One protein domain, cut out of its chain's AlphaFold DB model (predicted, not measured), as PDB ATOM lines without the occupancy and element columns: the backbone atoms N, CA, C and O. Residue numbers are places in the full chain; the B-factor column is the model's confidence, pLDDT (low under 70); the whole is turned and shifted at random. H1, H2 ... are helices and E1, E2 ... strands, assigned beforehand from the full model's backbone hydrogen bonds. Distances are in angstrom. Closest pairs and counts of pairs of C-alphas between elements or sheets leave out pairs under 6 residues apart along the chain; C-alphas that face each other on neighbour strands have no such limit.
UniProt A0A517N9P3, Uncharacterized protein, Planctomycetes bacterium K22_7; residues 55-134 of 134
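This is residues 55 to 134 of the 134 residues of an uncharacterized protein of Planctomycetes bacterium K22_7 (UniProt A0A517N9P3). With little regular structure, the domain is a small slab of three antiparallel strands, E1, E2 and E3 in that order, with short helix H1 beyond the E1 edge and a long unnamed stretch, residues 63 to 94, that runs from H1 past the E1 edge, where residues 73 to 74 pair with E1, then crosses over one face of the slab toward the E3 side and returns to E1. The printed part has 80 residues, under half in named elements, ordered H1 E1 E2 E3; the class is mixed. It is compact, with a radius of gyration of the C-alphas of 12.7 A and spans of 36 by 24 by 21 A.

E1, residues 95 to 101, is 18.3 A long; E2, 115 to 120, 16.2 A; E3, 127 to 132, 16.5 A, ending at C-alpha 132 (186.466, 200.317, 160.222). H1, residues 55 to 62, is 10.3 A long and begins at C-alpha 55 (213.683, 196.261, 151.733).

The strands form a meander, each the antiparallel neighbour of the one before. Hairpin E1 and E2 has N 97 and O 118 within hydrogen-bond range, 2.8 A; hairpin E2 and E3 has N 117 and O 130, 2.8 A. Residues 73 to 74 pair antiparallel with 98 to 99 of E1. H1 only grazes the sheet; its closest C-alphas to E1 are Ala 60 and Tyr 97, 6.5 A. In H1 every O i to N i+4 pair is within range.

The C-alphas of Ala 91 and Val 107 are farthest apart, 39.1 A. The printed part has no cut. Links H1 to E1 and E1 to E2 are long. Residues 59 to 70 and 104 to 110 have pLDDT under 70.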
ATOM      1  N   SER A  55     214.228 196.249 153.091       77.81
ATOM      2  CA  SER A  55     213.683 196.261 151.733       77.81
ATOM      3  C   SER A  55     212.222 195.817 151.691       77.81
ATOM      4  O   SER A  55     211.451 196.361 150.904       77.81
ATOM      5  N   ASP A  56     211.813 194.911 152.586       74.50
ATOM      6  CA  ASP A  56     210.408 194.522 152.742       74.50
ATOM      7  C   ASP A  56     209.549 195.727 153.180       74.50
ATOM      8  O   ASP A  56     208.448 195.935 152.666       74.50
ATOM      9  N   TRP A  57     210.072 196.572 154.079       72.00
ATOM     10  CA  TRP A  57     209.400 197.803 154.517       72.00
ATOM     11  C   TRP A  57     209.344 198.873 153.427       72.00
ATOM     12  O   TRP A  57     208.308 199.504 153.232       72.00
ATOM     13  N   GLU A  58     210.437 199.071 152.690       73.44
ATOM     14  CA  GLU A  58     210.465 199.999 151.557       73.44
ATOM     15  C   GLU A  58     209.477 199.576 150.465       73.44
ATOM     16  O   GLU A  58     208.731 200.412 149.954       73.44
ATOM     17  N   ALA A  59     209.403 198.279 150.157       69.56
ATOM     18  CA  ALA A  59     208.427 197.734 149.221       69.56
ATOM     19  C   ALA A  59     206.987 197.963 149.705       69.56
ATOM     20  O   ALA A  59     206.121 198.342 148.910       69.56
ATOM     21  N   ALA A  60     206.742 197.806 151.010       63.53
ATOM     22  CA  ALA A  60     205.451 198.109 151.611       63.53
ATOM     23  C   ALA A  60     205.097 199.603 151.553       63.53
ATOM     24  O   ALA A  60     203.923 199.931 151.568       63.53
ATOM     25  N   LEU A  61     206.057 200.520 151.449       65.50
ATOM     26  CA  LEU A  61     205.781 201.958 151.321       65.50
ATOM     27  C   LEU A  61     205.638 202.420 149.863       65.50
ATOM     28  O   LEU A  61     204.998 203.436 149.602       65.50
ATOM     29  N   GLN A  62     206.236 201.698 148.912       61.44
ATOM     30  CA  GLN A  62     206.334 202.106 147.507       61.44
ATOM     31  C   GLN A  62     205.221 201.560 146.598       61.44
ATOM     32  O   GLN A  62     205.153 201.960 145.436       61.44
ATOM     33  N   SER A  63     204.329 200.681 147.076       56.62
ATOM     34  CA  SER A  63     203.263 200.081 146.249       56.62
ATOM     35  C   SER A  63     202.072 201.025 145.959       56.62
ATOM     36  O   SER A  63     200.912 200.621 145.954       56.62
ATOM     37  N   ASP A  64     202.353 202.294 145.637       53.25
ATOM     38  CA  ASP A  64     201.375 203.320 145.222       53.25
ATOM     39  C   ASP A  64     200.766 203.041 143.819       53.25
ATOM     40  O   ASP A  64     199.880 203.757 143.349       53.25
ATOM     41  N   THR A  65     201.198 201.984 143.124       48.34
ATOM     42  CA  THR A  65     200.723 201.622 141.782       48.34
ATOM     43  C   THR A  65     199.700 200.491 141.819       48.34
ATOM     44  O   THR A  65     200.058 199.338 141.602       48.34
ATOM     45  N   LEU A  66     198.435 200.830 142.073       41.91
ATOM     46  CA  LEU A  66     197.234 200.286 141.413       41.91
ATOM     47  C   LEU A  66     196.005 200.948 142.056       41.91
ATOM     48  O   LEU A  66     195.710 200.733 143.228       41.91
ATOM     49  N   HIS A  67     195.297 201.773 141.280       44.69
ATOM     50  CA  HIS A  67     193.994 202.351 141.624       44.69
ATOM     51  C   HIS A  67     192.965 201.237 141.874       44.69
ATOM     52  O   HIS A  67     192.232 200.825 140.976       44.69
ATOM     53  N   ASN A  68     192.928 200.720 143.095       49.94
ATOM     54  CA  ASN A  68     191.782 200.008 143.630       49.94
ATOM     55  C   ASN A  68     191.810 200.174 145.148       49.94
ATOM     56  O   ASN A  68     192.417 199.395 145.882       49.94
ATOM     57  N   GLU A  69     191.218 201.270 145.610       56.81
ATOM     58  CA  GLU A  69     191.234 201.671 147.017       56.81
ATOM     59  C   GLU A  69     190.408 200.714 147.900       56.81
ATOM     60  O   GLU A  69     190.618 200.671 149.101       56.81
ATOM     61  N   GLY A  70     189.546 199.865 147.328       59.06
ATOM     62  CA  GLY A  70     188.633 199.001 148.092       59.06
ATOM     63  C   GLY A  70     189.035 197.533 148.267       59.06
ATOM     64  O   GLY A  70     188.252 196.783 148.826       59.06
ATOM     65  N   ASN A  71     190.199 197.083 147.786       72.81
ATOM     66  CA  ASN A  71     190.538 195.650 147.792       72.81
ATOM     67  C   ASN A  71     191.594 195.279 148.839       72.81
ATOM     68  O   ASN A  71     192.340 196.123 149.339       72.81
ATOM     69  N   HIS A  72     191.682 193.979 149.125       83.75
ATOM     70  CA  HIS A  72     192.758 193.384 149.920       83.75
ATOM     71  C   HIS A  72     194.128 193.743 149.334       83.75
ATOM     72  O   HIS A  72     194.347 193.558 148.133       83.75
ATOM     73  N   LYS A  73     195.059 194.223 150.161       84.81
ATOM     74  CA  LYS A  73     196.430 194.535 149.719       84.81
ATOM     75  C   LYS A  73     197.444 194.448 150.851       84.81
ATOM     76  O   LYS A  73     197.095 194.572 152.019       84.81
ATOM     77  N   LEU A  74     198.705 194.266 150.470       87.62
ATOM     78  CA  LEU A  74     199.871 194.376 151.342       87.62
ATOM     79  C   LEU A  74     200.679 195.600 150.908       87.62
ATOM     80  O   LEU A  74     200.952 195.772 149.717       87.62
ATOM     81  N   GLY A  75     201.043 196.444 151.867       83.75
ATOM     82  CA  GLY A  75     201.691 197.724 151.616       83.75
ATOM     83  C   GLY A  75     200.827 198.735 150.851       83.75
ATOM     84  O   GLY A  75     199.657 198.508 150.530       83.75
ATOM     85  N   GLY A  76     201.432 199.877 150.562       84.56
ATOM     86  CA  GLY A  76     200.844 201.046 149.940       84.56
ATOM     87  C   GLY A  76     200.205 201.943 150.990       84.56
ATOM     88  O   GLY A  76     200.575 201.943 152.165       84.56
ATOM     89  N   ARG A  77     199.210 202.720 150.567       86.19
ATOM     90  CA  ARG A  77     198.441 203.575 151.477       86.19
ATOM     91  C   ARG A  77     197.198 202.852 151.986       86.19
ATOM     92  O   ARG A  77     196.473 202.304 151.154       86.19
ATOM     93  N   PRO A  78     196.897 202.877 153.293       87.50
ATOM     94  CA  PRO A  78     195.627 202.373 153.809       87.50
ATOM     95  C   PRO A  78     194.440 203.086 153.156       87.50
ATOM     96  O   PRO A  78     194.478 204.297 152.928       87.50
ATOM     97  N   ALA A  79     193.381 202.332 152.878       86.56
ATOM     98  CA  ALA A  79     192.092 202.879 152.491       86.56
ATOM     99  C   ALA A  79     191.248 203.126 153.741       86.56
ATOM    100  O   ALA A  79     190.631 202.217 154.293       86.56
ATOM    101  N   TRP A  80     191.278 204.362 154.222       86.69
ATOM    102  CA  TRP A  80     190.527 204.757 155.403       86.69
ATOM    103  C   TRP A  80     189.043 204.932 155.073       86.69
ATOM    104  O   TRP A  80     188.692 205.623 154.120       86.69
ATOM    105  N   VAL A  81     188.181 204.336 155.895       84.50
ATOM    106  CA  VAL A  81     186.718 204.488 155.819       84.50
ATOM    107  C   VAL A  81     186.229 205.502 156.854       84.50
ATOM    108  O   VAL A  81     185.305 206.270 156.597       84.50
ATOM    109  N   GLN A  82     186.869 205.523 158.027       87.88
ATOM    110  CA  GLN A  82     186.521 206.397 159.148       87.88
ATOM    111  C   GLN A  82     187.685 207.354 159.470       87.88
ATOM    112  O   GLN A  82     188.009 208.235 158.680       87.88
ATOM    113  N   SER A  83     188.326 207.213 160.635       86.06
ATOM    114  CA  SER A  83     189.427 208.090 161.056       86.06
ATOM    115  C   SER A  83     190.777 207.624 160.513       86.06
ATOM    116  O   SER A  83     191.070 206.431 160.540       86.06
ATOM    117  N   HIS A  84     191.643 208.567 160.134       87.56
ATOM    118  CA  HIS A  84     193.020 208.312 159.685       87.56
ATOM    119  C   HIS A  84     194.006 208.166 160.861       87.56
ATOM    120  O   HIS A  84     195.167 208.563 160.776       87.56
ATOM    121  N   THR A  85     193.538 207.674 162.009       87.12
ATOM    122  CA  THR A  85     194.365 207.596 163.215       87.12
ATOM    123  C   THR A  85     195.218 206.334 163.179       87.12
ATOM    124  O   THR A  85     194.706 205.229 163.349       87.12
ATOM    125  N   VAL A  86     196.527 206.507 163.020       89.81
ATOM    126  CA  VAL A  86     197.509 205.428 163.146       89.81
ATOM    127  C   VAL A  86     198.025 205.379 164.593       89.81
ATOM    128  O   VAL A  86     198.332 206.422 165.176       89.81
ATOM    129  N   PRO A  87     198.105 204.193 165.221       92.19
ATOM    130  CA  PRO A  87     198.640 204.050 166.570       92.19
ATOM    131  C   PRO A  87     200.150 204.312 166.613       92.19
ATOM    132  O   PRO A  87     200.884 204.058 165.658       92.19
ATOM    133  N   ASN A  88     200.628 204.745 167.780       94.88
ATOM    134  CA  ASN A  88     202.053 204.886 168.062       94.88
ATOM    135  C   ASN A  88     202.584 203.668 168.834       94.88
ATOM    136  O   ASN A  88     201.955 203.192 169.781       94.88
ATOM    137  N   CYS A  89     203.778 203.191 168.477       94.12
ATOM    138  CA  CYS A  89     204.510 202.144 169.190       94.12
ATOM    139  C   CYS A  89     206.017 202.434 169.160       94.12
ATOM    140  O   CYS A  89     206.548 202.916 168.166       94.12
ATOM    141  N   CYS A  90     206.721 202.170 170.263       91.81
ATOM    142  CA  CYS A  90     208.140 202.516 170.426       91.81
ATOM    143  C   CYS A  90     208.453 203.993 170.081       91.81
ATOM    144  O   CYS A  90     209.451 204.289 169.428       91.81
ATOM    145  N   ALA A  91     207.581 204.907 170.528       93.69
ATOM    146  CA  ALA A  91     207.667 206.357 170.307       93.69
ATOM    147  C   ALA A  91     207.636 206.809 168.832       93.69
ATOM    148  O   ALA A  91     208.016 207.938 168.529       93.69
ATOM    149  N   ARG A  92     207.175 205.947 167.920       91.00
ATOM    150  CA  ARG A  92     206.991 206.265 166.502       91.00
ATOM    151  C   ARG A  92     205.617 205.806 166.029       91.00
ATOM    152  O   ARG A  92     205.025 204.897 166.611       91.00
ATOM    153  N   GLU A  93     205.126 206.445 164.979       93.44
ATOM    154  CA  GLU A  93     203.923 206.006 164.281       93.44
ATOM    155  C   GLU A  93     204.173 204.618 163.678       93.44
ATOM    156  O   GLU A  93     205.246 204.351 163.127       93.44
ATOM    157  N   MET A  94     203.225 203.699 163.856       93.88
ATOM    158  CA  MET A  94     203.348 202.348 163.311       93.88
ATOM    159  C   MET A  94     203.168 202.354 161.783       93.88
ATOM    160  O   MET A  94     202.565 203.258 161.212       93.88
ATOM    161  N   THR A  95     203.679 201.331 161.103       92.75
ATOM    162  CA  THR A  95     203.677 201.260 159.637       92.75
ATOM    163  C   THR A  95     202.522 200.407 159.138       92.75
ATOM    164  O   THR A  95     202.331 199.281 159.596       92.75
ATOM    165  N   PHE A  96     201.750 200.929 158.184       91.75
ATOM    166  CA  PHE A  96     200.736 200.141 157.493       91.75
ATOM    167  C   PHE A  96     201.389 198.958 156.777       91.75
ATOM    168  O   PHE A  96     202.332 199.130 156.006       91.75
ATOM    169  N   TYR A  97     200.881 197.760 157.041       91.12
ATOM    170  CA  TYR A  97     201.406 196.527 156.472       91.12
ATOM    171  C   TYR A  97     200.445 195.919 155.453       91.12
ATOM    172  O   TYR A  97     200.881 195.362 154.448       91.12
ATOM    173  N   GLY A  98     199.138 196.056 155.667       90.31
ATOM    174  CA  GLY A  98     198.143 195.585 154.717       90.31
ATOM    175  C   GLY A  98     196.717 195.872 155.152       90.31
ATOM    176  O   GLY A  98     196.469 196.334 156.261       90.31
ATOM    177  N   GLN A  99     195.771 195.608 154.259       90.12
ATOM    178  CA  GLN A  99     194.348 195.688 154.552       90.12
ATOM    179  C   GLN A  99     193.593 194.487 153.997       90.12
ATOM    180  O   GLN A  99     193.945 193.949 152.942       90.12
ATOM    181  N   PHE A 100     192.508 194.152 154.680       88.00
ATOM    182  CA  PHE A 100     191.509 193.183 154.269       88.00
ATOM    183  C   PHE A 100     190.151 193.873 154.171       88.00
ATOM    184  O   PHE A 100     189.681 194.441 155.151       88.00
ATOM    185  N   ASP A 101     189.526 193.844 153.001       84.31
ATOM    186  CA  ASP A 101     188.158 194.344 152.810       84.31
ATOM    187  C   ASP A 101     187.118 193.312 153.286       84.31
ATOM    188  O   ASP A 101     187.408 192.133 153.430       84.31
ATOM    189  N   SER A 102     185.883 193.734 153.512       75.81
ATOM    190  CA  SER A 102     184.694 192.943 153.835       75.81
ATOM    191  C   SER A 102     184.558 191.656 153.018       75.81
ATOM    192  O   SER A 102     184.115 190.636 153.543       75.81
ATOM    193  N   SER A 103     185.035 191.655 151.770       70.25
ATOM    194  CA  SER A 103     185.053 190.512 150.857       70.25
ATOM    195  C   SER A 103     186.134 189.444 151.142       70.25
ATOM    196  O   SER A 103     186.564 188.746 150.215       70.25
ATOM    197  N   VAL A 104     186.609 189.284 152.389       65.44
ATOM    198  CA  VAL A 104     187.671 188.312 152.735       65.44
ATOM    199  C   VAL A 104     187.230 186.877 152.422       65.44
ATOM    200  O   VAL A 104     186.511 186.234 153.182       65.44
ATOM    201  N   GLY A 105     187.718 186.315 151.316       58.06
ATOM    202  CA  GLY A 105     187.614 184.873 151.062       58.06
ATOM    203  C   GLY A 105     186.192 184.342 150.814       58.06
ATOM    204  O   GLY A 105     185.952 183.145 150.983       58.06
ATOM    205  N   GLY A 106     185.252 185.190 150.389       64.12
ATOM    206  CA  GLY A 106     183.937 184.771 149.893       64.12
ATOM    207  C   GLY A 106     182.861 184.608 150.970       64.12
ATOM    208  O   GLY A 106     182.031 185.489 151.134       64.12
ATOM    209  N   VAL A 107     182.820 183.465 151.668       62.69
ATOM    210  CA  VAL A 107     181.714 183.101 152.595       62.69
ATOM    211  C   VAL A 107     181.703 183.874 153.917       62.69
ATOM    212  O   VAL A 107     180.730 183.784 154.666       62.69
ATOM    213  N   PHE A 108     182.762 184.625 154.209       62.72
ATOM    214  CA  PHE A 108     182.867 185.447 155.406       62.72
ATOM    215  C   PHE A 108     182.746 186.909 155.002       62.72
ATOM    216  O   PHE A 108     183.529 187.388 154.187       62.72
ATOM    217  N   ASN A 109     181.757 187.596 155.569       68.25
ATOM    218  CA  ASN A 109     181.589 189.027 155.389       68.25
ATOM    219  C   ASN A 109     181.869 189.719 156.721       68.25
ATOM    220  O   ASN A 109     181.267 189.381 157.747       68.25
ATOM    221  N   VAL A 110     182.824 190.640 156.714       69.06
ATOM    222  CA  VAL A 110     183.146 191.444 157.890       69.06
ATOM    223  C   VAL A 110     182.273 192.690 157.833       69.06
ATOM    224  O   VAL A 110     182.642 193.657 157.181       69.06
ATOM    225  N   MET A 111     181.126 192.652 158.525       72.81
ATOM    226  CA  MET A 111     180.174 193.774 158.649       72.81
ATOM    227  C   MET A 111     179.786 194.406 157.287       72.81
ATOM    228  O   MET A 111     180.054 193.836 156.232       72.81
ATOM    229  N   ASP A 112     179.081 195.539 157.278       72.69
ATOM    230  CA  ASP A 112     178.723 196.215 156.024       72.69
ATOM    231  C   ASP A 112     179.908 197.043 155.512       72.69
ATOM    232  O   ASP A 112     180.263 198.071 156.093       72.69
ATOM    233  N   ALA A 113     180.521 196.573 154.420       76.31
ATOM    234  CA  ALA A 113     181.627 197.247 153.737       76.31
ATOM    235  C   ALA A 113     182.775 197.648 154.688       76.31
ATOM    236  O   ALA A 113     183.292 198.765 154.628       76.31
ATOM    237  N   ALA A 114     183.140 196.751 155.612       85.81
ATOM    238  CA  ALA A 114     184.238 197.003 156.530       85.81
ATOM    239  C   ALA A 114     185.614 196.784 155.897       85.81
ATOM    240  O   ALA A 114     185.778 196.010 154.963       85.81
ATOM    241  N   VAL A 115     186.624 197.406 156.491       88.44
ATOM    242  CA  VAL A 115     188.036 197.169 156.220       88.44
ATOM    243  C   VAL A 115     188.765 196.900 157.535       88.44
ATOM    244  O   VAL A 115     188.573 197.597 158.532       88.44
ATOM    245  N   ILE A 116     189.608 195.874 157.542       90.88
ATOM    246  CA  ILE A 116     190.578 195.608 158.601       90.88
ATOM    247  C   ILE A 116     191.931 196.101 158.103       90.88
ATOM    248  O   ILE A 116     192.431 195.615 157.094       90.88
ATOM    249  N   LEU A 117     192.523 197.060 158.804       91.81
ATOM    250  CA  LEU A 117     193.850 197.597 158.527       91.81
ATOM    251  C   LEU A 117     194.848 196.965 159.495       91.81
ATOM    252  O   LEU A 117     194.737 197.157 160.706       91.81
ATOM    253  N   ASP A 118     195.833 196.256 158.962       93.31
ATOM    254  CA  ASP A 118     196.942 195.691 159.717       93.31
ATOM    255  C   ASP A 118     198.129 196.648 159.704       93.31
ATOM    256  O   ASP A 118     198.665 197.027 158.659       93.31
ATOM    257  N   ILE A 119     198.559 197.023 160.901       94.19
ATOM    258  CA  ILE A 119     199.612 197.999 161.143       94.19
ATOM    259  C   ILE A 119     200.650 197.350 162.056       94.19
ATOM    260  O   ILE A 119     200.315 196.717 163.057       94.19
ATOM    261  N   VAL A 120     201.929 197.477 161.721       94.12
ATOM    262  CA  VAL A 120     203.021 196.792 162.420       94.12
ATOM    263  C   VAL A 120     204.066 197.804 162.869       94.12
ATOM    264  O   VAL A 120     204.409 198.742 162.155       94.12
ATOM    265  N   CYS A 121     204.579 197.631 164.085       93.81
ATOM    266  CA  CYS A 121     205.715 198.414 164.557       93.81
ATOM    267  C   CYS A 121     206.998 197.878 163.916       93.81
ATOM    268  O   CYS A 121     207.381 196.743 164.180       93.81
ATOM    269  N   ASP A 122     207.700 198.703 163.151       89.00
ATOM    270  CA  ASP A 122     208.984 198.366 162.517       89.00
ATOM    271  C   ASP A 122     210.107 198.004 163.518       89.00
ATOM    272  O   ASP A 122     211.095 197.369 163.164       89.00
ATOM    273  N   SER A 123     209.960 198.409 164.783       91.44
ATOM    274  CA  SER A 123     210.993 198.281 165.815       91.44
ATOM    275  C   SER A 123     210.854 196.996 166.621       91.44
ATOM    276  O   SER A 123     211.842 196.336 166.935       91.44
ATOM    277  N   CYS A 124     209.621 196.666 167.016       92.44
ATOM    278  CA  CYS A 124     209.328 195.513 167.871       92.44
ATOM    279  C   CYS A 124     208.448 194.455 167.197       92.44
ATOM    280  O   CYS A 124     208.133 193.448 167.829       92.44
ATOM    281  N   PHE A 125     208.047 194.680 165.940       90.62
ATOM    282  CA  PHE A 125     207.193 193.806 165.127       90.62
ATOM    283  C   PHE A 125     205.835 193.479 165.764       90.62
ATOM    284  O   PHE A 125     205.187 192.500 165.399       90.62
ATOM    285  N   LYS A 126     205.376 194.298 166.720       93.00
ATOM    286  CA  LYS A 126     204.051 194.154 167.325       93.00
ATOM    287  C   LYS A 126     202.975 194.496 166.284       93.00
ATOM    288  O   LYS A 126     203.018 195.612 165.761       93.00
ATOM    289  N   PRO A 127     202.017 193.591 166.009       93.75
ATOM    290  CA  PRO A 127     200.889 193.892 165.143       93.75
ATOM    291  C   PRO A 127     199.801 194.661 165.903       93.75
ATOM    292  O   PRO A 127     199.617 194.489 167.113       93.75
ATOM    293  N   TYR A 128     199.062 195.482 165.173       94.88
ATOM    294  CA  TYR A 128     197.864 196.178 165.614       94.88
ATOM    295  C   TYR A 128     196.863 196.210 164.458       94.88
ATOM    296  O   TYR A 128     197.212 196.636 163.361       94.88
ATOM    297  N   ALA A 129     195.633 195.765 164.707       93.00
ATOM    298  CA  ALA A 129     194.575 195.731 163.704       93.00
ATOM    299  C   ALA A 129     193.510 196.789 164.020       93.00
ATOM    300  O   ALA A 129     193.066 196.898 165.165       93.00
ATOM    301  N   ILE A 130     193.090 197.548 163.007       92.38
ATOM    302  CA  ILE A 130     191.994 198.522 163.091       92.38
ATOM    303  C   ILE A 130     190.852 198.034 162.208       92.38
ATOM    304  O   ILE A 130     191.032 197.895 161.005       92.38
ATOM    305  N   LEU A 131     189.671 197.818 162.786       91.19
ATOM    306  CA  LEU A 131     188.445 197.554 162.032       91.19
ATOM    307  C   LEU A 131     187.683 198.870 161.825       91.19
ATOM    308  O   LEU A 131     187.414 199.574 162.798       91.19
ATOM    309  N   GLN A 132     187.321 199.182 160.583       89.44
ATOM    310  CA  GLN A 132     186.466 200.317 160.222       89.44
ATOM    311  C   GLN A 132     185.317 199.829 159.344       89.44
ATOM    312  O   GLN A 132     185.544 198.992 158.482       89.44
ATOM    313  N   SER A 133     184.107 200.348 159.527       88.38
ATOM    314  CA  SER A 133     182.948 200.061 158.668       88.38
ATOM    315  C   SER A 133     182.112 201.323 158.458       88.38
ATOM    316  O   SER A 133     182.306 202.311 159.175       88.38
ATOM    317  N   TYR A 134     181.204 201.291 157.482       77.31
ATOM    318  CA  TYR A 134     180.201 202.344 157.297       77.31
ATOM    319  C   TYR A 134     179.100 202.294 158.364       77.31
ATOM    320  O   TYR A 134     178.925 201.222 158.996       77.31
TER     321      TYR A 134